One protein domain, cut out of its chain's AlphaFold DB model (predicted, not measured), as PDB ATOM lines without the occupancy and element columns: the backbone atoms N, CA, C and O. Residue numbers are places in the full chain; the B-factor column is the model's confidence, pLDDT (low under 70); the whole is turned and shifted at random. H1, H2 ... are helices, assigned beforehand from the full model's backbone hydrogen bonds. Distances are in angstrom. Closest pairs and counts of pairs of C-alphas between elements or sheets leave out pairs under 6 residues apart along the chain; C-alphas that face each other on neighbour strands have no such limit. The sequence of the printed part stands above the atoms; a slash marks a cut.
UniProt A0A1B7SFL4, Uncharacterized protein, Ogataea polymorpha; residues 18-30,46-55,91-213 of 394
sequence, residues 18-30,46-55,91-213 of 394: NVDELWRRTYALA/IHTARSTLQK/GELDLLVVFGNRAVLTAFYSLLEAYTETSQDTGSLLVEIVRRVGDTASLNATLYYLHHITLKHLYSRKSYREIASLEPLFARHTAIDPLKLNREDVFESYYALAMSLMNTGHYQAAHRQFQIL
ATOM      1  N   ASN A  18     -23.240  20.138 -50.655       54.25
ATOM      2  CA  ASN A  18     -22.221  20.707 -51.536       54.25
ATOM      3  C   ASN A  18     -20.877  20.732 -50.794       54.25
ATOM      4  O   ASN A  18     -20.655  21.577 -49.932       54.25
ATOM      5  N   VAL A  19     -19.982  19.799 -51.113       47.03
ATOM      6  CA  VAL A  19     -18.708  19.620 -50.398       47.03
ATOM      7  C   VAL A  19     -17.748  20.799 -50.592       47.03
ATOM      8  O   VAL A  19     -16.997  21.129 -49.679       47.03
ATOM      9  N   ASP A  20     -17.805  21.505 -51.722       47.91
ATOM     10  CA  ASP A  20     -17.033  22.742 -51.895       47.91
ATOM     11  C   ASP A  20     -17.583  23.872 -51.021       47.91
ATOM     12  O   ASP A  20     -16.827  24.708 -50.527       47.91
ATOM     13  N   GLU A  21     -18.892  23.883 -50.777       52.97
ATOM     14  CA  GLU A  21     -19.513  24.793 -49.821       52.97
ATOM     15  C   GLU A  21     -19.250  24.376 -48.368       52.97
ATOM     16  O   GLU A  21     -19.020  25.248 -47.534       52.97
ATOM     17  N   LEU A  22     -19.167  23.071 -48.071       49.34
ATOM     18  CA  LEU A  22     -18.674  22.565 -46.786       49.34
ATOM     19  C   LEU A  22     -17.256  23.050 -46.511       49.34
ATOM     20  O   LEU A  22     -16.994  23.604 -45.445       49.34
ATOM     21  N   TRP A  23     -16.344  22.874 -47.469       47.91
ATOM     22  CA  TRP A  23     -14.964  23.330 -47.336       47.91
ATOM     23  C   TRP A  23     -14.899  24.853 -47.204       47.91
ATOM     24  O   TRP A  23     -14.213  25.344 -46.312       47.91
ATOM     25  N   ARG A  24     -15.658  25.618 -48.000       52.28
ATOM     26  CA  ARG A  24     -15.723  27.087 -47.862       52.28
ATOM     27  C   ARG A  24     -16.253  27.536 -46.497       52.28
ATOM     28  O   ARG A  24     -15.667  28.435 -45.902       52.28
ATOM     29  N   ARG A  25     -17.313  26.908 -45.973       48.59
ATOM     30  CA  ARG A  25     -17.848  27.189 -44.625       48.59
ATOM     31  C   ARG A  25     -16.853  26.807 -43.525       48.59
ATOM     32  O   ARG A  25     -16.712  27.543 -42.557       48.59
ATOM     33  N   THR A  26     -16.111  25.717 -43.714       46.25
ATOM     34  CA  THR A  26     -15.044  25.264 -42.804       46.25
ATOM     35  C   THR A  26     -13.890  26.271 -42.740       46.25
ATOM     36  O   THR A  26     -13.418  26.592 -41.654       46.25
ATOM     37  N   TYR A  27     -13.475  26.838 -43.879       41.19
ATOM     38  CA  TYR A  27     -12.462  27.901 -43.912       41.19
ATOM     39  C   TYR A  27     -12.944  29.209 -43.261       41.19
ATOM     40  O   TYR A  27     -12.131  29.924 -42.683       41.19
ATOM     41  N   ALA A  28     -14.248  29.505 -43.300       35.88
ATOM     42  CA  ALA A  28     -14.828  30.661 -42.610       35.88
ATOM     43  C   ALA A  28     -14.953  30.460 -41.082       35.88
ATOM     44  O   ALA A  28     -14.875  31.430 -40.335       35.88
ATOM     45  N   LEU A  29     -15.099  29.215 -40.613       39.00
ATOM     46  CA  LEU A  29     -15.181  28.843 -39.190       39.00
ATOM     47  C   LEU A  29     -13.813  28.594 -38.530       39.00
ATOM     48  O   LEU A  29     -13.742  28.357 -37.326       39.00
ATOM     49  N   ALA A  30     -12.712  28.674 -39.281       37.31
ATOM     50  CA  ALA A  30     -11.359  28.401 -38.785       37.31
ATOM     51  C   ALA A  30     -10.825  29.427 -37.755       37.31
ATOM     52  O   ALA A  30      -9.657  29.345 -37.364       37.31
ATOM     53  N   ILE A  46      -9.369  21.023 -18.482       59.78
ATOM     54  CA  ILE A  46      -8.575  20.997 -19.721       59.78
ATOM     55  C   ILE A  46      -7.137  20.537 -19.438       59.78
ATOM     56  O   ILE A  46      -6.624  19.660 -20.136       59.78
ATOM     57  N   HIS A  47      -6.480  21.091 -18.415       67.00
ATOM     58  CA  HIS A  47      -5.107  20.721 -18.059       67.00
ATOM     59  C   HIS A  47      -4.992  19.261 -17.619       67.00
ATOM     60  O   HIS A  47      -4.081  18.558 -18.065       67.00
ATOM     61  N   THR A  48      -5.936  18.795 -16.802       72.00
ATOM     62  CA  THR A  48      -5.998  17.400 -16.352       72.00
ATOM     63  C   THR A  48      -6.218  16.458 -17.532       72.00
ATOM     64  O   THR A  48      -5.427  15.536 -17.728       72.00
ATOM     65  N   ALA A  49      -7.217  16.728 -18.379       63.56
ATOM     66  CA  ALA A  49      -7.497  15.922 -19.566       63.56
ATOM     67  C   ALA A  49      -6.287  15.863 -20.509       63.56
ATOM     68  O   ALA A  49      -5.879  14.781 -20.932       63.56
ATOM     69  N   ARG A  50      -5.649  17.010 -20.781       67.56
ATOM     70  CA  ARG A  50      -4.447  17.085 -21.619       67.56
ATOM     71  C   ARG A  50      -3.294  16.268 -21.043       67.56
ATOM     72  O   ARG A  50      -2.686  15.496 -21.779       67.56
ATOM     73  N   SER A  51      -2.977  16.437 -19.757       70.38
ATOM     74  CA  SER A  51      -1.858  15.734 -19.117       70.38
ATOM     75  C   SER A  51      -2.072  14.222 -19.129       70.38
ATOM     76  O   SER A  51      -1.159  13.477 -19.483       70.38
ATOM     77  N   THR A  52      -3.285  13.775 -18.797       70.50
ATOM     78  CA  THR A  52      -3.652  12.356 -18.801       70.50
ATOM     79  C   THR A  52      -3.570  11.772 -20.209       70.50
ATOM     80  O   THR A  52      -2.896  10.765 -20.400       70.50
ATOM     81  N   LEU A  53      -4.148  12.435 -21.217       72.88
ATOM     82  CA  LEU A  53      -4.071  11.981 -22.610       72.88
ATOM     83  C   LEU A  53      -2.633  11.910 -23.125       72.88
ATOM     84  O   LEU A  53      -2.269  10.926 -23.754       72.88
ATOM     85  N   GLN A  54      -1.803  12.917 -22.848       69.50
ATOM     86  CA  GLN A  54      -0.409  12.937 -23.301       69.50
ATOM     87  C   GLN A  54       0.428  11.825 -22.660       69.50
ATOM     88  O   GLN A  54       1.198  11.167 -23.355       69.50
ATOM     89  N   LYS A  55       0.267  11.587 -21.351       70.12
ATOM     90  CA  LYS A  55       0.965  10.499 -20.647       70.12
ATOM     91  C   LYS A  55       0.543   9.135 -21.185       70.12
ATOM     92  O   LYS A  55       1.396   8.298 -21.460       70.12
ATOM     93  N   GLY A  91     -13.268   5.462 -22.934       81.31
ATOM     94  CA  GLY A  91     -14.668   5.324 -22.526       81.31
ATOM     95  C   GLY A  91     -15.150   6.409 -21.555       81.31
ATOM     96  O   GLY A  91     -16.303   6.822 -21.625       81.31
ATOM     97  N   GLU A  92     -14.288   6.942 -20.692       82.19
ATOM     98  CA  GLU A  92     -14.674   7.894 -19.635       82.19
ATOM     99  C   GLU A  92     -14.402   9.370 -19.981       82.19
ATOM    100  O   GLU A  92     -14.849  10.267 -19.264       82.19
ATOM    101  N   LEU A  93     -13.699   9.655 -21.084       80.56
ATOM    102  CA  LEU A  93     -13.369  11.027 -21.488       80.56
ATOM    103  C   LEU A  93     -14.613  11.909 -21.667       80.56
ATOM    104  O   LEU A  93     -15.606  11.520 -22.293       80.56
ATOM    105  N   ASP A  94     -14.507  13.152 -21.188       80.06
ATOM    106  CA  ASP A  94     -15.470  14.205 -21.496       80.06
ATOM    107  C   ASP A  94     -15.213  14.746 -22.908       80.06
ATOM    108  O   ASP A  94     -14.289  15.531 -23.148       80.06
ATOM    109  N   LEU A  95     -16.054  14.317 -23.849       81.25
ATOM    110  CA  LEU A  95     -15.943  14.678 -25.258       81.25
ATOM    111  C   LEU A  95     -16.139  16.183 -25.495       81.25
ATOM    112  O   LEU A  95     -15.544  16.720 -26.424       81.25
ATOM    113  N   LEU A  96     -16.876  16.904 -24.642       77.06
ATOM    114  CA  LEU A  96     -16.995  18.361 -24.775       77.06
ATOM    115  C   LEU A  96     -15.657  19.053 -24.494       77.06
ATOM    116  O   LEU A  96     -15.281  19.977 -25.210       77.06
ATOM    117  N   VAL A  97     -14.901  18.571 -23.502       76.06
ATOM    118  CA  VAL A  97     -13.555  19.085 -23.195       76.06
ATOM    119  C   VAL A  97     -12.562  18.704 -24.293       76.06
ATOM    120  O   VAL A  97     -11.723  19.520 -24.674       76.06
ATOM    121  N   VAL A  98     -12.660  17.478 -24.817       80.06
ATOM    122  CA  VAL A  98     -11.777  16.991 -25.887       80.06
ATOM    123  C   VAL A  98     -11.974  17.792 -27.169       80.06
ATOM    124  O   VAL A  98     -11.007  18.345 -27.684       80.06
ATOM    125  N   PHE A  99     -13.205  17.888 -27.670       78.94
ATOM    126  CA  PHE A  99     -13.499  18.562 -28.936       78.94
ATOM    127  C   PHE A  99     -13.554  20.093 -28.807       78.94
ATOM    128  O   PHE A  99     -13.341  20.790 -29.794       78.94
ATOM    129  N   GLY A 100     -13.760  20.627 -27.599       72.75
ATOM    130  CA  GLY A 100     -13.704  22.065 -27.320       72.75
ATOM    131  C   GLY A 100     -12.288  22.636 -27.178       72.75
ATOM    132  O   GLY A 100     -12.122  23.853 -27.189       72.75
ATOM    133  N   ASN A 101     -11.245  21.797 -27.057       75.44
ATOM    134  CA  ASN A 101      -9.866  22.261 -26.901       75.44
ATOM    135  C   ASN A 101      -8.898  21.589 -27.882       75.44
ATOM    136  O   ASN A 101      -8.587  20.405 -27.771       75.44
ATOM    137  N   ARG A 102      -8.304  22.383 -28.781       76.56
ATOM    138  CA  ARG A 102      -7.412  21.888 -29.841       76.56
ATOM    139  C   ARG A 102      -6.223  21.063 -29.335       76.56
ATOM    140  O   ARG A 102      -5.859  20.076 -29.963       76.56
ATOM    141  N   ALA A 103      -5.597  21.448 -28.221       72.25
ATOM    142  CA  ALA A 103      -4.440  20.714 -27.702       72.25
ATOM    143  C   ALA A 103      -4.843  19.357 -27.102       72.25
ATOM    144  O   ALA A 103      -4.096  18.385 -27.229       72.25
ATOM    145  N   VAL A 104      -6.020  19.293 -26.470       75.25
ATOM    146  CA  VAL A 104      -6.616  18.053 -25.950       75.25
ATOM    147  C   VAL A 104      -7.052  17.156 -27.114       75.25
ATOM    148  O   VAL A 104      -6.719  15.973 -27.113       75.25
ATOM    149  N   LEU A 105      -7.690  17.721 -28.145       83.06
ATOM    150  CA  LEU A 105      -8.118  17.010 -29.353       83.06
ATOM    151  C   LEU A 105      -6.951  16.338 -30.089       83.06
ATOM    152  O   LEU A 105      -7.032  15.164 -30.444       83.06
ATOM    153  N   THR A 106      -5.829  17.043 -30.265       81.69
ATOM    154  CA  THR A 106      -4.623  16.458 -30.875       81.69
ATOM    155  C   THR A 106      -4.097  15.273 -30.063       81.69
ATOM    156  O   THR A 106      -3.782  14.233 -30.637       81.69
ATOM    157  N   ALA A 107      -4.024  15.401 -28.731       76.81
ATOM    158  CA  ALA A 107      -3.560  14.319 -27.858       76.81
ATOM    159  C   ALA A 107      -4.518  13.115 -27.878       76.81
ATOM    160  O   ALA A 107      -4.071  11.968 -27.874       76.81
ATOM    161  N   PHE A 108      -5.823  13.375 -27.957       86.50
ATOM    162  CA  PHE A 108      -6.843  12.349 -28.138       86.50
ATOM    163  C   PHE A 108      -6.655  11.583 -29.454       86.50
ATOM    164  O   PHE A 108      -6.654  10.356 -29.436       86.50
ATOM    165  N   TYR A 109      -6.426  12.269 -30.579       88.06
ATOM    166  CA  TYR A 109      -6.188  11.595 -31.859       88.06
ATOM    167  C   TYR A 109      -4.926  10.724 -31.851       88.06
ATOM    168  O   TYR A 109      -4.963   9.627 -32.399       88.06
ATOM    169  N   SER A 110      -3.842  11.160 -31.204       83.94
ATOM    170  CA  SER A 110      -2.640  10.325 -31.046       83.94
ATOM    171  C   SER A 110      -2.895   9.084 -30.189       83.94
ATOM    172  O   SER A 110      -2.427   7.999 -30.519       83.94
ATOM    173  N   LEU A 111      -3.663   9.220 -29.103       84.00
ATOM    174  CA  LEU A 111      -4.052   8.077 -28.275       84.00
ATOM    175  C   LEU A 111      -4.933   7.089 -29.054       84.00
ATOM    176  O   LEU A 111      -4.771   5.879 -28.921       84.00
ATOM    177  N   LEU A 112      -5.854   7.609 -29.865       88.19
ATOM    178  CA  LEU A 112      -6.775   6.822 -30.676       88.19
ATOM    179  C   LEU A 112      -6.042   6.009 -31.751       88.19
ATOM    180  O   LEU A 112      -6.314   4.820 -31.887       88.19
ATOM    181  N   GLU A 113      -5.089   6.619 -32.461       86.75
ATOM    182  CA  GLU A 113      -4.198   5.914 -33.396       86.75
ATOM    183  C   GLU A 113      -3.475   4.765 -32.698       86.75
ATOM    184  O   GLU A 113      -3.567   3.611 -33.127       86.75
ATOM    185  N   ALA A 114      -2.852   5.065 -31.556       80.12
ATOM    186  CA  ALA A 114      -2.116   4.067 -30.803       80.12
ATOM    187  C   ALA A 114      -2.994   2.925 -30.291       80.12
ATOM    188  O   ALA A 114      -2.587   1.761 -30.319       80.12
ATOM    189  N   TYR A 115      -4.229   3.226 -29.896       84.31
ATOM    190  CA  TYR A 115      -5.207   2.209 -29.542       84.31
ATOM    191  C   TYR A 115      -5.582   1.328 -30.740       84.31
ATOM    192  O   TYR A 115      -5.571   0.108 -30.610       84.31
ATOM    193  N   THR A 116      -5.875   1.904 -31.912       86.00
ATOM    194  CA  THR A 116      -6.272   1.113 -33.093       86.00
ATOM    195  C   THR A 116      -5.184   0.154 -33.575       86.00
ATOM    196  O   THR A 116      -5.496  -0.952 -34.011       86.00
ATOM    197  N   GLU A 117      -3.911   0.530 -33.439       81.44
ATOM    198  CA  GLU A 117      -2.784  -0.317 -33.844       81.44
ATOM    199  C   GLU A 117      -2.457  -1.418 -32.827       81.44
ATOM    200  O   GLU A 117      -2.034  -2.510 -33.205       81.44
ATOM    201  N   THR A 118      -2.656  -1.157 -31.532       75.62
ATOM    202  CA  THR A 118      -2.257  -2.087 -30.461       75.62
ATOM    203  C   THR A 118      -3.394  -2.964 -29.944       75.62
ATOM    204  O   THR A 118      -3.139  -4.033 -29.382       75.62
ATOM    205  N   SER A 119      -4.645  -2.535 -30.115       73.31
ATOM    206  CA  SER A 119      -5.812  -3.194 -29.540       73.31
ATOM    207  C   SER A 119      -6.294  -4.382 -30.372       73.31
ATOM    208  O   SER A 119      -6.409  -4.334 -31.599       73.31
ATOM    209  N   GLN A 120      -6.686  -5.455 -29.685       73.44
ATOM    210  CA  GLN A 120      -7.452  -6.547 -30.291       73.44
ATOM    211  C   GLN A 120      -8.958  -6.247 -30.374       73.44
ATOM    212  O   GLN A 120      -9.678  -7.050 -30.965       73.44
ATOM    213  N   ASP A 121      -9.433  -5.103 -29.864       71.38
ATOM    214  CA  ASP A 121     -10.854  -4.727 -29.861       71.38
ATOM    215  C   ASP A 121     -11.478  -4.863 -31.252       71.38
ATOM    216  O   ASP A 121     -10.970  -4.348 -32.254       71.38
ATOM    217  N   THR A 122     -12.618  -5.552 -31.290       67.19
ATOM    218  CA  THR A 122     -13.465  -5.728 -32.473       67.19
ATOM    219  C   THR A 122     -14.069  -4.407 -32.962       67.19
ATOM    220  O   THR A 122     -14.722  -4.388 -33.998       67.19
ATOM    221  N   GLY A 123     -13.825  -3.305 -32.245       77.25
ATOM    222  CA  GLY A 123     -14.216  -1.938 -32.573       77.25
ATOM    223  C   GLY A 123     -15.453  -1.467 -31.811       77.25
ATOM    224  O   GLY A 123     -16.033  -0.443 -32.164       77.25
ATOM    225  N   SER A 124     -15.858  -2.203 -30.774       84.62
ATOM    226  CA  SER A 124     -17.044  -1.904 -29.961       84.62
ATOM    227  C   SER A 124     -16.932  -0.549 -29.258       84.62
ATOM    228  O   SER A 124     -17.840   0.278 -29.360       84.62
ATOM    229  N   LEU A 125     -15.773  -0.287 -28.649       87.25
ATOM    230  CA  LEU A 125     -15.474   0.971 -27.975       87.25
ATOM    231  C   LEU A 125     -15.405   2.133 -28.974       87.25
ATOM    232  O   LEU A 125     -15.947   3.206 -28.726       87.25
ATOM    233  N   LEU A 126     -14.781   1.920 -30.135       90.12
ATOM    234  CA  LEU A 126     -14.672   2.951 -31.173       90.12
ATOM    235  C   LEU A 126     -16.051   3.377 -31.697       90.12
ATOM    236  O   LEU A 126     -16.326   4.569 -31.832       90.12
ATOM    237  N   VAL A 127     -16.938   2.407 -31.948       91.75
ATOM    238  CA  VAL A 127     -18.332   2.659 -32.347       91.75
ATOM    239  C   VAL A 127     -19.077   3.443 -31.268       91.75
ATOM    240  O   VAL A 127     -19.810   4.377 -31.591       91.75
ATOM    241  N   GLU A 128     -18.891   3.093 -29.995       91.31
ATOM    242  CA  GLU A 128     -19.506   3.806 -28.874       91.31
ATOM    243  C   GLU A 128     -19.048   5.268 -28.803       91.31
ATOM    244  O   GLU A 128     -19.881   6.168 -28.704       91.31
ATOM    245  N   ILE A 129     -17.743   5.525 -28.922       90.06
ATOM    246  CA  ILE A 129     -17.194   6.887 -28.898       90.06
ATOM    247  C   ILE A 129     -17.751   7.709 -30.065       90.06
ATOM    248  O   ILE A 129     -18.201   8.835 -29.856       90.06
ATOM    249  N   VAL A 130     -17.794   7.144 -31.280       92.31
ATOM    250  CA  VAL A 130     -18.396   7.813 -32.446       92.31
ATOM    251  C   VAL A 130     -19.870   8.146 -32.196       92.31
ATOM    252  O   VAL A 130     -20.302   9.259 -32.492       92.31
ATOM    253  N   ARG A 131     -20.645   7.225 -31.612       91.31
ATOM    254  CA  ARG A 131     -22.054   7.480 -31.272       91.31
ATOM    255  C   ARG A 131     -22.202   8.601 -30.252       91.31
ATOM    256  O   ARG A 131     -22.979   9.515 -30.492       91.31
ATOM    257  N   ARG A 132     -21.400   8.604 -29.185       90.00
ATOM    258  CA  ARG A 132     -21.414   9.677 -28.176       90.00
ATOM    259  C   ARG A 132     -21.103  11.052 -28.782       90.00
ATOM    260  O   ARG A 132     -21.734  12.038 -28.404       90.00
ATOM    261  N   VAL A 133     -20.180  11.127 -29.746       86.50
ATOM    262  CA  VAL A 133     -19.932  12.362 -30.518       86.50
ATOM    263  C   VAL A 133     -21.160  12.739 -31.354       86.50
ATOM    264  O   VAL A 133     -21.589  13.889 -31.326       86.50
ATOM    265  N   GLY A 134     -21.768  11.772 -32.044       82.88
ATOM    266  CA  GLY A 134     -22.969  11.969 -32.862       82.88
ATOM    267  C   GLY A 134     -24.249  12.324 -32.087       82.88
ATOM    268  O   GLY A 134     -25.153  12.952 -32.646       82.88
ATOM    269  N   ASP A 135     -24.324  11.967 -30.805       85.44
ATOM    270  CA  ASP A 135     -25.419  12.327 -29.894       85.44
ATOM    271  C   ASP A 135     -25.220  13.715 -29.265       85.44
ATOM    272  O   ASP A 135     -26.166  14.334 -28.773       85.44
ATOM    273  N   THR A 136     -23.999  14.252 -29.324       81.12
ATOM    274  CA  THR A 136     -23.682  15.581 -28.804       81.12
ATOM    275  C   THR A 136     -24.055  16.645 -29.838       81.12
ATOM    276  O   THR A 136     -23.412  16.774 -30.878       81.12
ATOM    277  N   ALA A 137     -25.091  17.441 -29.553       72.88
ATOM    278  CA  ALA A 137     -25.670  18.398 -30.505       72.88
ATOM    279  C   ALA A 137     -24.672  19.423 -31.080       72.88
ATOM    280  O   ALA A 137     -24.819  19.833 -32.225       72.88
ATOM    281  N   SER A 138     -23.656  19.828 -30.313       71.81
ATOM    282  CA  SER A 138     -22.612  20.753 -30.780       71.81
ATOM    283  C   SER A 138     -21.569  20.103 -31.694       71.81
ATOM    284  O   SER A 138     -20.826  20.818 -32.357       71.81
ATOM    285  N   LEU A 139     -21.495  18.769 -31.735       77.25
ATOM    286  CA  LEU A 139     -20.460  18.023 -32.456       77.25
ATOM    287  C   LEU A 139     -21.021  17.232 -33.648       77.25
ATOM    288  O   LEU A 139     -20.304  16.974 -34.610       77.25
ATOM    289  N   ASN A 140     -22.304  16.870 -33.620       77.94
ATOM    290  CA  ASN A 140     -22.917  15.923 -34.554       77.94
ATOM    291  C   ASN A 140     -22.992  16.369 -36.028       77.94
ATOM    292  O   ASN A 140     -23.282  15.551 -36.901       77.94
ATOM    293  N   ALA A 141     -22.739  17.646 -36.312       81.88
ATOM    294  CA  ALA A 141     -22.750  18.204 -37.657       81.88
ATOM    295  C   ALA A 141     -21.368  18.164 -38.336       81.88
ATOM    296  O   ALA A 141     -21.248  18.565 -39.493       81.88
ATOM    297  N   THR A 142     -20.315  17.693 -37.663       84.31
ATOM    298  CA  THR A 142     -18.937  17.765 -38.171       84.31
ATOM    299  C   THR A 142     -18.308  16.384 -38.326       84.31
ATOM    300  O   THR A 142     -18.276  15.579 -37.398       84.31
ATOM    301  N   LEU A 143     -17.730  16.124 -39.500       87.81
ATOM    302  CA  LEU A 143     -16.912  14.942 -39.739       87.81
ATOM    303  C   LEU A 143     -15.512  15.148 -39.136       87.81
ATOM    304  O   LEU A 143     -14.692  15.871 -39.695       87.81
ATOM    305  N   TYR A 144     -15.252  14.498 -38.002       90.12
ATOM    306  CA  TYR A 144     -13.945  14.448 -37.325       90.12
ATOM    307  C   TYR A 144     -13.021  13.317 -37.789       90.12
ATOM    308  O   TYR A 144     -13.487  12.289 -38.284       90.12
ATOM    309  N   TYR A 145     -11.716  13.451 -37.517       91.50
ATOM    310  CA  TYR A 145     -10.711  12.403 -37.761       91.50
ATOM    311  C   TYR A 145     -11.036  11.075 -37.053       91.50
ATOM    312  O   TYR A 145     -10.795  10.003 -37.605       91.50
ATOM    313  N   LEU A 146     -11.684  11.141 -35.881       92.50
ATOM    314  CA  LEU A 146     -12.233   9.984 -35.162       92.50
ATOM    315  C   LEU A 146     -13.104   9.090 -36.064       92.50
ATOM    316  O   LEU A 146     -13.003   7.865 -35.995       92.50
ATOM    317  N   HIS A 147     -13.947   9.685 -36.912       93.19
ATOM    318  CA  HIS A 147     -14.810   8.930 -37.818       93.19
ATOM    319  C   HIS A 147     -13.988   8.155 -38.844       93.19
ATOM    320  O   HIS A 147     -14.202   6.958 -39.020       93.19
ATOM    321  N   HIS A 148     -13.022   8.823 -39.479       93.06
ATOM    322  CA  HIS A 148     -12.149   8.207 -40.475       93.06
ATOM    323  C   HIS A 148     -11.388   7.014 -39.892       93.06
ATOM    324  O   HIS A 148     -11.474   5.908 -40.426       93.06
ATOM    325  N   ILE A 149     -10.685   7.210 -38.774       92.25
ATOM    326  CA  ILE A 149      -9.844   6.152 -38.209       92.25
ATOM    327  C   ILE A 149     -10.672   4.974 -37.679       92.25
ATOM    328  O   ILE A 149     -10.286   3.821 -37.861       92.25
ATOM    329  N   THR A 150     -11.857   5.245 -37.120       93.31
ATOM    330  CA  THR A 150     -12.798   4.198 -36.693       93.31
ATOM    331  C   THR A 150     -13.273   3.374 -37.884       93.31
ATOM    332  O   THR A 150     -13.211   2.146 -37.848       93.31
ATOM    333  N   LEU A 151     -13.704   4.029 -38.967       94.62
ATOM    334  CA  LEU A 151     -14.129   3.335 -40.181       94.62
ATOM    335  C   LEU A 151     -12.991   2.524 -40.800       94.62
ATOM    336  O   LEU A 151     -13.204   1.374 -41.170       94.62
ATOM    337  N   LYS A 152     -11.782   3.087 -40.865       93.19
ATOM    338  CA  LYS A 152     -10.589   2.404 -41.379       93.19
ATOM    339  C   LYS A 152     -10.267   1.139 -40.575       93.19
ATOM    340  O   LYS A 152     -10.029   0.082 -41.164       93.19
ATOM    341  N   HIS A 153     -10.317   1.222 -39.244       91.94
ATOM    342  CA  HIS A 153     -10.103   0.080 -38.348       91.94
ATOM    343  C   HIS A 153     -11.163  -1.008 -38.536       91.94
ATOM    344  O   HIS A 153     -10.831  -2.177 -38.722       91.94
ATOM    345  N   LEU A 154     -12.442  -0.630 -38.554       93.44
ATOM    346  CA  LEU A 154     -13.547  -1.574 -38.737       93.44
ATOM    347  C   LEU A 154     -13.529  -2.217 -40.134       93.44
ATOM    348  O   LEU A 154     -13.805  -3.411 -40.271       93.44
ATOM    349  N   TYR A 155     -13.183  -1.451 -41.173       93.00
ATOM    350  CA  TYR A 155     -13.188  -1.922 -42.559       93.00
ATOM    351  C   TYR A 155     -12.072  -2.936 -42.802       93.00
ATOM    352  O   TYR A 155     -12.322  -3.983 -43.400       93.00
ATOM    353  N   SER A 156     -10.870  -2.696 -42.260       91.31
ATOM    354  CA  SER A 156      -9.757  -3.657 -42.345       91.31
ATOM    355  C   SER A 156     -10.098  -5.006 -41.694       91.31
ATOM    356  O   SER A 156      -9.655  -6.057 -42.157       91.31
ATOM    357  N   ARG A 157     -10.971  -4.989 -40.679       90.12
ATOM    358  CA  ARG A 157     -11.503  -6.173 -39.990       90.12
ATOM    359  C   ARG A 157     -12.800  -6.720 -40.587       90.12
ATOM    360  O   ARG A 157     -13.389  -7.634 -40.014       90.12
ATOM    361  N   LYS A 158     -13.272  -6.177 -41.714       91.56
ATOM    362  CA  LYS A 158     -14.537  -6.561 -42.369       91.56
ATOM    363  C   LYS A 158     -15.761  -6.479 -41.439       91.56
ATOM    364  O   LYS A 158     -16.738  -7.207 -41.617       91.56
ATOM    365  N   SER A 159     -15.726  -5.578 -40.455       92.62
ATOM    366  CA  SER A 159     -16.812  -5.306 -39.498       92.62
ATOM    367  C   SER A 159     -17.874  -4.399 -40.138       92.62
ATOM    368  O   SER A 159     -18.126  -3.266 -39.728       92.62
ATOM    369  N   TYR A 160     -18.450  -4.877 -41.247       94.00
ATOM    370  CA  TYR A 160     -19.331  -4.081 -42.106       94.00
ATOM    371  C   TYR A 160     -20.645  -3.697 -41.417       94.00
ATOM    372  O   TYR A 160     -21.226  -2.661 -41.737       94.00
ATOM    373  N   ARG A 161     -21.133  -4.516 -40.475       93.50
ATOM    374  CA  ARG A 161     -22.385  -4.252 -39.744       93.50
ATOM    375  C   ARG A 161     -22.230  -3.084 -38.782       93.50
ATOM    376  O   ARG A 161     -23.103  -2.226 -38.710       93.50
ATOM    377  N   GLU A 162     -21.104  -3.036 -38.089       94.00
ATOM    378  CA  GLU A 162     -20.728  -1.976 -37.167       94.00
ATOM    379  C   GLU A 162     -20.627  -0.646 -37.919       94.00
ATOM    380  O   GLU A 162     -21.253   0.330 -37.510       94.00
ATOM    381  N   ILE A 163     -19.957  -0.639 -39.078       95.06
ATOM    382  CA  ILE A 163     -19.883   0.533 -39.963       95.06
ATOM    383  C   ILE A 163     -21.274   0.957 -40.442       95.06
ATOM    384  O   ILE A 163     -21.629   2.127 -40.329       95.06
ATOM    385  N   ALA A 164     -22.077   0.021 -40.956       93.81
ATOM    386  CA  ALA A 164     -23.420   0.320 -41.451       93.81
ATOM    387  C   ALA A 164     -24.310   0.943 -40.361       93.81
ATOM    388  O   ALA A 164     -25.102   1.837 -40.652       93.81
ATOM    389  N   SER A 165     -24.134   0.540 -39.096       92.94
ATOM    390  CA  SER A 165     -24.876   1.105 -37.963       92.94
ATOM    391  C   SER A 165     -24.577   2.586 -37.686       92.94
ATOM    392  O   SER A 165     -25.344   3.238 -36.980       92.94
ATOM    393  N   LEU A 166     -23.473   3.117 -38.222       92.69
ATOM    394  CA  LEU A 166     -23.072   4.516 -38.073       92.69
ATOM    395  C   LEU A 166     -23.640   5.424 -39.177       92.69
ATOM    396  O   LEU A 166     -23.570   6.642 -39.039       92.69
ATOM    397  N   GLU A 167     -24.233   4.871 -40.243       91.50
ATOM    398  CA  GLU A 167     -24.775   5.638 -41.381       91.50
ATOM    399  C   GLU A 167     -25.673   6.826 -40.984       91.50
ATOM    400  O   GLU A 167     -25.452   7.916 -41.525       91.50
ATOM    401  N   PRO A 168     -26.587   6.704 -39.995       88.06
ATOM    402  CA  PRO A 168     -27.458   7.815 -39.618       88.06
ATOM    403  C   PRO A 168     -26.711   9.037 -39.074       88.06
ATOM    404  O   PRO A 168     -27.247  10.143 -39.112       88.06
ATOM    405  N   LEU A 169     -25.496   8.847 -38.546       85.62
ATOM    406  CA  LEU A 169     -24.638   9.934 -38.076       85.62
ATOM    407  C   LEU A 169     -23.978  10.643 -39.261       85.62
ATOM    408  O   LEU A 169     -23.974  11.869 -39.323       85.62
ATOM    409  N   PHE A 170     -23.518   9.880 -40.256       83.19
ATOM    410  CA  PHE A 170     -22.866  10.432 -41.446       83.19
ATOM    411  C   PHE A 170     -23.807  11.259 -42.320       83.19
ATOM    412  O   PHE A 170     -23.371  12.235 -42.928       83.19
ATOM    413  N   ALA A 171     -25.098  10.928 -42.332       75.88
ATOM    414  CA  ALA A 171     -26.115  11.717 -43.023       75.88
ATOM    415  C   ALA A 171     -26.299  13.139 -42.447       75.88
ATOM    416  O   ALA A 171     -26.882  13.991 -43.115       75.88
ATOM    417  N   ARG A 172     -25.825  13.406 -41.220       78.94
ATOM    418  CA  ARG A 172     -25.988  14.697 -40.523       78.94
ATOM    419  C   ARG A 172     -24.825  15.659 -40.743       78.94
ATOM    420  O   ARG A 172     -24.943  16.827 -40.384       78.94
ATOM    421  N   HIS A 173     -23.708  15.198 -41.303       82.69
ATOM    422  CA  HIS A 173     -22.512  16.023 -41.409       82.69
ATOM    423  C   HIS A 173     -22.700  17.179 -42.402       82.69
ATOM    424  O   HIS A 173     -22.916  16.985 -43.599       82.69
ATOM    425  N   THR A 174     -22.545  18.398 -41.894       79.88
ATOM    426  CA  THR A 174     -22.551  19.660 -42.639       79.88
ATOM    427  C   THR A 174     -21.245  20.447 -42.483       79.88
ATOM    428  O   THR A 174     -21.201  21.624 -42.844       79.88
ATOM    429  N   ALA A 175     -20.184  19.841 -41.948       80.31
ATOM    430  CA  ALA A 175     -18.836  20.408 -41.864       80.31
ATOM    431  C   ALA A 175     -17.773  19.296 -41.784       80.31
ATOM    432  O   ALA A 175     -18.095  18.143 -41.491       80.31
ATOM    433  N   ILE A 176     -16.505  19.640 -42.026       82.44
ATOM    434  CA  ILE A 176     -15.349  18.742 -41.876       82.44
ATOM    435  C   ILE A 176     -14.374  19.398 -40.897       82.44
ATOM    436  O   ILE A 176     -14.112  20.589 -41.018       82.44
ATOM    437  N   ASP A 177     -13.833  18.646 -39.941       81.88
ATOM    438  CA  ASP A 177     -12.782  19.144 -39.046       81.88
ATOM    439  C   ASP A 177     -11.448  19.259 -39.807       81.88
ATOM    440  O   ASP A 177     -10.909  18.236 -40.242       81.88
ATOM    441  N   PRO A 178     -10.876  20.467 -39.979       71.88
ATOM    442  CA  PRO A 178      -9.673  20.654 -40.785       71.88
ATOM    443  C   PRO A 178      -8.382  20.249 -40.057       71.88
ATOM    444  O   PRO A 178      -7.307  20.380 -40.637       71.88
ATOM    445  N   LEU A 179      -8.435  19.810 -38.789       77.81
ATOM    446  CA  LEU A 179      -7.229  19.598 -37.982       77.81
ATOM    447  C   LEU A 179      -6.301  18.514 -38.551       77.81
ATOM    448  O   LEU A 179      -5.088  18.715 -38.596       77.81
ATOM    449  N   LYS A 180      -6.865  17.358 -38.917       81.75
ATOM    450  CA  LYS A 180      -6.100  16.164 -39.317       81.75
ATOM    451  C   LYS A 180      -6.656  15.456 -40.555       81.75
ATOM    452  O   LYS A 180      -5.976  14.601 -41.107       81.75
ATOM    453  N   LEU A 181      -7.870  15.802 -40.988       84.75
ATOM    454  CA  LEU A 181      -8.490  15.198 -42.163       84.75
ATOM    455  C   LEU A 181      -8.005  15.857 -43.449       84.75
ATOM    456  O   LEU A 181      -8.191  17.056 -43.670       84.75
ATOM    457  N   ASN A 182      -7.492  15.029 -44.348       84.19
ATOM    458  CA  ASN A 182      -7.230  15.391 -45.728       84.19
ATOM    459  C   ASN A 182      -8.388  14.944 -46.631       84.19
ATOM    460  O   ASN A 182      -9.261  14.162 -46.252       84.19
ATOM    461  N   ARG A 183      -8.392  15.420 -47.881       82.12
ATOM    462  CA  ARG A 183      -9.430  15.056 -48.867       82.12
ATOM    463  C   ARG A 183      -9.526  13.547 -49.105       82.12
ATOM    464  O   ARG A 183     -10.626  13.035 -49.293       82.12
ATOM    465  N   GLU A 184      -8.390  12.854 -49.094       85.12
ATOM    466  CA  GLU A 184      -8.339  11.402 -49.267       85.12
ATOM    467  C   GLU A 184      -8.975  10.666 -48.082       85.12
ATOM    468  O   GLU A 184      -9.768   9.758 -48.304       85.12
ATOM    469  N   ASP A 185      -8.755  11.128 -46.848       87.56
ATOM    470  CA  ASP A 185      -9.343  10.530 -45.641       87.56
ATOM    471  C   ASP A 185     -10.874  10.643 -45.636       87.56
ATOM    472  O   ASP A 185     -11.593   9.713 -45.251       87.56
ATOM    473  N   VAL A 186     -11.388  11.784 -46.106       87.12
ATOM    474  CA  VAL A 186     -12.827  12.012 -46.284       87.12
ATOM    475  C   VAL A 186     -13.382  11.049 -47.331       87.12
ATOM    476  O   VAL A 186     -14.383  10.381 -47.077       87.12
ATOM    477  N   PHE A 187     -12.712  10.923 -48.480       87.88
ATOM    478  CA  PHE A 187     -13.097   9.962 -49.512       87.88
ATOM    479  C   PHE A 187     -13.097   8.521 -48.978       87.88
ATOM    480  O   PHE A 187     -14.073   7.802 -49.170       87.88
ATOM    481  N   GLU A 188     -12.049   8.107 -48.263       89.44
ATOM    482  CA  GLU A 188     -11.948   6.774 -47.651       89.44
ATOM    483  C   GLU A 188     -13.066   6.494 -46.657       89.44
ATOM    484  O   GLU A 188     -13.606   5.389 -46.638       89.44
ATOM    485  N   SER A 189     -13.459   7.499 -45.877       91.56
ATOM    486  CA  SER A 189     -14.553   7.378 -44.914       91.56
ATOM    487  C   SER A 189     -15.871   7.052 -45.620       91.56
ATOM    488  O   SER A 189     -16.535   6.068 -45.295       91.56
ATOM    489  N   TYR A 190     -16.232   7.831 -46.643       91.25
ATOM    490  CA  TYR A 190     -17.452   7.572 -47.410       91.25
ATOM    491  C   TYR A 190     -17.361   6.274 -48.224       91.25
ATOM    492  O   TYR A 190     -18.373   5.595 -48.386       91.25
ATOM    493  N   TYR A 191     -16.166   5.891 -48.687       92.06
ATOM    494  CA  TYR A 191     -15.935   4.639 -49.407       92.06
ATOM    495  C   TYR A 191     -16.191   3.434 -48.505       92.06
ATOM    496  O   TYR A 191     -17.014   2.578 -48.833       92.06
ATOM    497  N   ALA A 192     -15.555   3.408 -47.330       93.75
ATOM    498  CA  ALA A 192     -15.743   2.359 -46.339       93.75
ATOM    499  C   ALA A 192     -17.215   2.247 -45.921       93.75
ATOM    500  O   ALA A 192     -17.741   1.137 -45.817       93.75
ATOM    501  N   LEU A 193     -17.904   3.380 -45.739       94.50
ATOM    502  CA  LEU A 193     -19.327   3.404 -45.414       94.50
ATOM    503  C   LEU A 193     -20.196   2.848 -46.555       94.50
ATOM    504  O   LEU A 193     -21.006   1.953 -46.314       94.50
ATOM    505  N   ALA A 194     -20.012   3.321 -47.792       94.38
ATOM    506  CA  ALA A 194     -20.777   2.872 -48.958       94.38
ATOM    507  C   ALA A 194     -20.617   1.363 -49.201       94.38
ATOM    508  O   ALA A 194     -21.608   0.642 -49.338       94.38
ATOM    509  N   MET A 195     -19.374   0.874 -49.181       95.19
ATOM    510  CA  MET A 195     -19.061  -0.543 -49.371       95.19
ATOM    511  C   MET A 195     -19.612  -1.409 -48.236       95.19
ATOM    512  O   MET A 195     -20.164  -2.479 -48.486       95.19
ATOM    513  N   SER A 196     -19.550  -0.940 -46.987       96.31
ATOM    514  CA  SER A 196     -20.110  -1.671 -45.841       96.31
ATOM    515  C   SER A 196     -21.637  -1.741 -45.879       96.31
ATOM    516  O   SER A 196     -22.216  -2.794 -45.605       96.31
ATOM    517  N   LEU A 197     -22.309  -0.655 -46.273       96.44
ATOM    518  CA  LEU A 197     -23.759  -0.642 -46.493       96.44
ATOM    519  C   LEU A 197     -24.156  -1.603 -47.616       96.44
ATOM    520  O   LEU A 197     -25.112  -2.363 -47.474       96.44
ATOM    521  N   MET A 198     -23.383  -1.631 -48.701       95.19
ATOM    522  CA  MET A 198     -23.586  -2.569 -49.800       95.19
ATOM    523  C   MET A 198     -23.404  -4.023 -49.344       95.19
ATOM    524  O   MET A 198     -24.278  -4.854 -49.580       95.19
ATOM    525  N   ASN A 199     -22.332  -4.323 -48.608       95.88
ATOM    526  CA  ASN A 199     -22.048  -5.661 -48.086       95.88
ATOM    527  C   ASN A 199     -23.039  -6.136 -47.011       95.88
ATOM    528  O   ASN A 199     -23.103  -7.330 -46.715       95.88
ATOM    529  N   THR A 200     -23.826  -5.228 -46.435       95.75
ATOM    530  CA  THR A 200     -24.869  -5.539 -45.444       95.75
ATOM    531  C   THR A 200     -26.288  -5.496 -46.016       95.75
ATOM    532  O   THR A 200     -27.239  -5.681 -45.264       95.75
ATOM    533  N   GLY A 201     -26.447  -5.286 -47.328       94.31
ATOM    534  CA  GLY A 201     -27.752  -5.283 -48.002       94.31
ATOM    535  C   GLY A 201     -28.513  -3.951 -47.945       94.31
ATOM    536  O   GLY A 201     -29.624  -3.852 -48.460       94.31
ATOM    537  N   HIS A 202     -27.929  -2.896 -47.373       94.94
ATOM    538  CA  HIS A 202     -28.535  -1.564 -47.282       94.94
ATOM    539  C   HIS A 202     -28.322  -0.762 -48.580       94.94
ATOM    540  O   HIS A 202     -27.732   0.320 -48.579       94.94
ATOM    541  N   TYR A 203     -28.792  -1.287 -49.717       94.88
ATOM    542  CA  TYR A 203     -28.428  -0.778 -51.048       94.88
ATOM    543  C   TYR A 203     -28.850   0.663 -51.322       94.88
ATOM    544  O   TYR A 203     -28.090   1.398 -51.949       94.88
ATOM    545  N   GLN A 204     -30.015   1.092 -50.834       92.88
ATOM    546  CA  GLN A 204     -30.460   2.481 -50.995       92.88
ATOM    547  C   GLN A 204     -29.599   3.463 -50.196       92.88
ATOM    548  O   GLN A 204     -29.315   4.556 -50.676       92.88
ATOM    549  N   ALA A 205     -29.179   3.086 -48.986       91.88
ATOM    550  CA  ALA A 205     -28.275   3.909 -48.191       91.88
ATOM    551  C   ALA A 205     -26.889   3.957 -48.852       91.88
ATOM    552  O   ALA A 205     -26.356   5.042 -49.065       91.88
ATOM    553  N   ALA A 206     -26.366   2.805 -49.293       94.44
ATOM    554  CA  ALA A 206     -25.121   2.729 -50.058       94.44
ATOM    555  C   ALA A 206     -25.160   3.626 -51.306       94.44
ATOM    556  O   ALA A 206     -24.212   4.367 -51.553       94.44
ATOM    557  N   HIS A 207     -26.278   3.628 -52.040       92.69
ATOM    558  CA  HIS A 207     -26.470   4.482 -53.210       92.69
ATOM    559  C   HIS A 207     -26.279   5.967 -52.878       92.69
ATOM    560  O   HIS A 207     -25.523   6.651 -53.563       92.69
ATOM    561  N   ARG A 208     -26.892   6.463 -51.794       89.75
ATOM    562  CA  ARG A 208     -26.721   7.862 -51.355       89.75
ATOM    563  C   ARG A 208     -25.264   8.185 -51.032       89.75
ATOM    564  O   ARG A 208     -24.784   9.252 -51.397       89.75
ATOM    565  N   GLN A 209     -24.549   7.256 -50.397       90.75
ATOM    566  CA  GLN A 209     -23.130   7.449 -50.093       90.75
ATOM    567  C   GLN A 209     -22.270   7.462 -51.369       90.75
ATOM    568  O   GLN A 209     -21.383   8.304 -51.501       90.75
ATOM    569  N   PHE A 210     -22.576   6.620 -52.364       90.44
ATOM    570  CA  PHE A 210     -21.928   6.688 -53.679       90.44
ATOM    571  C   PHE A 210     -22.170   8.027 -54.388       90.44
ATOM    572  O   PHE A 210     -21.232   8.594 -54.948       90.44
ATOM    573  N   GLN A 211     -23.385   8.579 -54.315       87.44
ATOM    574  CA  GLN A 211     -23.688   9.904 -54.875       87.44
ATOM    575  C   GLN A 211     -22.809  11.007 -54.264       87.44
ATOM    576  O   GLN A 211     -22.419  11.941 -54.965       87.44
ATOM    577  N   ILE A 212     -22.466  10.900 -52.976       85.00
ATOM    578  CA  ILE A 212     -21.521  11.813 -52.315       85.00
ATOM    579  C   ILE A 212     -20.096  11.560 -52.826       85.00
ATOM    580  O   ILE A 212     -19.416  12.504 -53.227       85.00
ATOM    581  N   LEU A 213     -19.655  10.297 -52.887       86.44
ATOM    582  CA  LEU A 213     -18.308   9.920 -53.336       86.44
ATOM    583  C   LEU A 213     -17.953  10.464 -54.724       86.44
ATOM    584  O   LEU A 213     -16.863  11.002 -54.903       86.44
TER     585      LEU A 213
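This is residues 18 to 30, 46 to 55 and 91 to 213 of the 394 residues of an uncharacterized protein of Ogataea polymorpha (UniProt A0A1B7SFL4). The domain is a slab of helices in which H2, H4 and H6 run side by side, and a helical hairpin of H9 and H10 carries the row on beyond H6, with H9 turned at 45 degrees to H6. H3, H5, H7 and H8 make a second, less regular layer along one side of this row, while H1 is apart from the other nine helices, on the side of the long link of residues 171 to 182. The printed part has 146 residues with ten named helices, H1 to H10 in order along the chain, and no named strand; its class is all helix. It is compact, with a radius of gyration of the C-alphas of 15.0 A, and spans 46 by 40 by 25 A along its three main axes.

H1 is residues 19 to 28, with C-alpha 19 at (-18.708, 19.620, -50.398), and is 14.1 A long from first to last C-alpha. H2 is residues 46 to 55, 14.2 A. H3, residues 95 to 100, is 8.0 A long. H4, residues 102 to 118, measures 24.5 A, from C-alpha 102 at (-7.412, 21.888, -29.841). H5 is residues 124 to 135, 16.5 A, and H6 is residues 145 to 156, 16.7 A. H7, residues 160 to 164, and H8, residues 167 to 170, are 6.0 A and 5.2 A long. H9 is residues 183 to 199, 24.3 A. H10 is residues 203 to 213, 14.9 A, and ends at C-alpha 213 at (-18.308, 9.920, -53.336).

H6 is the hub and touches four helices, H4, H5, H7 and H9. H6 and H9 run the same way at a steep tilt of 45 degrees, and their closest C-alphas, those of His 148 and Ser 189, are 5.1 A apart. H9 and H10 form a helical hairpin at a shallow tilt of 14 degrees, with the C-alphas of Ala 194 and Ala 206 closest at 4.5 A. H4 touches H6 with residues 109 to 116 alone, at a shallow tilt of 9 degrees, the same way; the closest C-alphas, those of Thr 116 and His 153, are 6.6 A apart. H2 touches H4 at a shallow tilt of 30 degrees, the same way, with the C-alphas of Arg 50 and Val 104 closest at 4.9 A. H3 and H4 touch only at the corner, where the closest C-alphas, those of Val 98 and Leu 105, are 5.0 A apart. H5 and H6 are a helical hairpin at a tilt of 35.2 degrees, only just steep; their closest C-alphas, those of Leu 126 and Thr 150, are 6.0 A apart. H7 touches H9, with the C-alphas of Tyr 160 and Ser 196 closest at 4.5 A. H8 is close to H5 but not clearly touching it, with the C-alphas of Gly 134 and Leu 169 closest at 5.8 A. Every O i to N i+4 pair is within hydrogen-bond range in H1 to H7, H9 and H10; H8 is too short for such a pair.

The two C-alphas farthest apart, those of His 47 and Tyr 203, are 45.8 A from each other. Residues 31 to 45 are not printed, with 20.6 A from C-alpha 30 to C-alpha 46, and residues 56 to 90 are not printed, with 16.6 A from C-alpha 55 to C-alpha 91. Of the links that are printed whole, the one from H8 to H9 is long; residues 175 to 176 in it pair with residues 142 to 143, parallel. The mean pLDDT of the printed part is 81.4; 19 residues are under 70, among them residues 18 to 30.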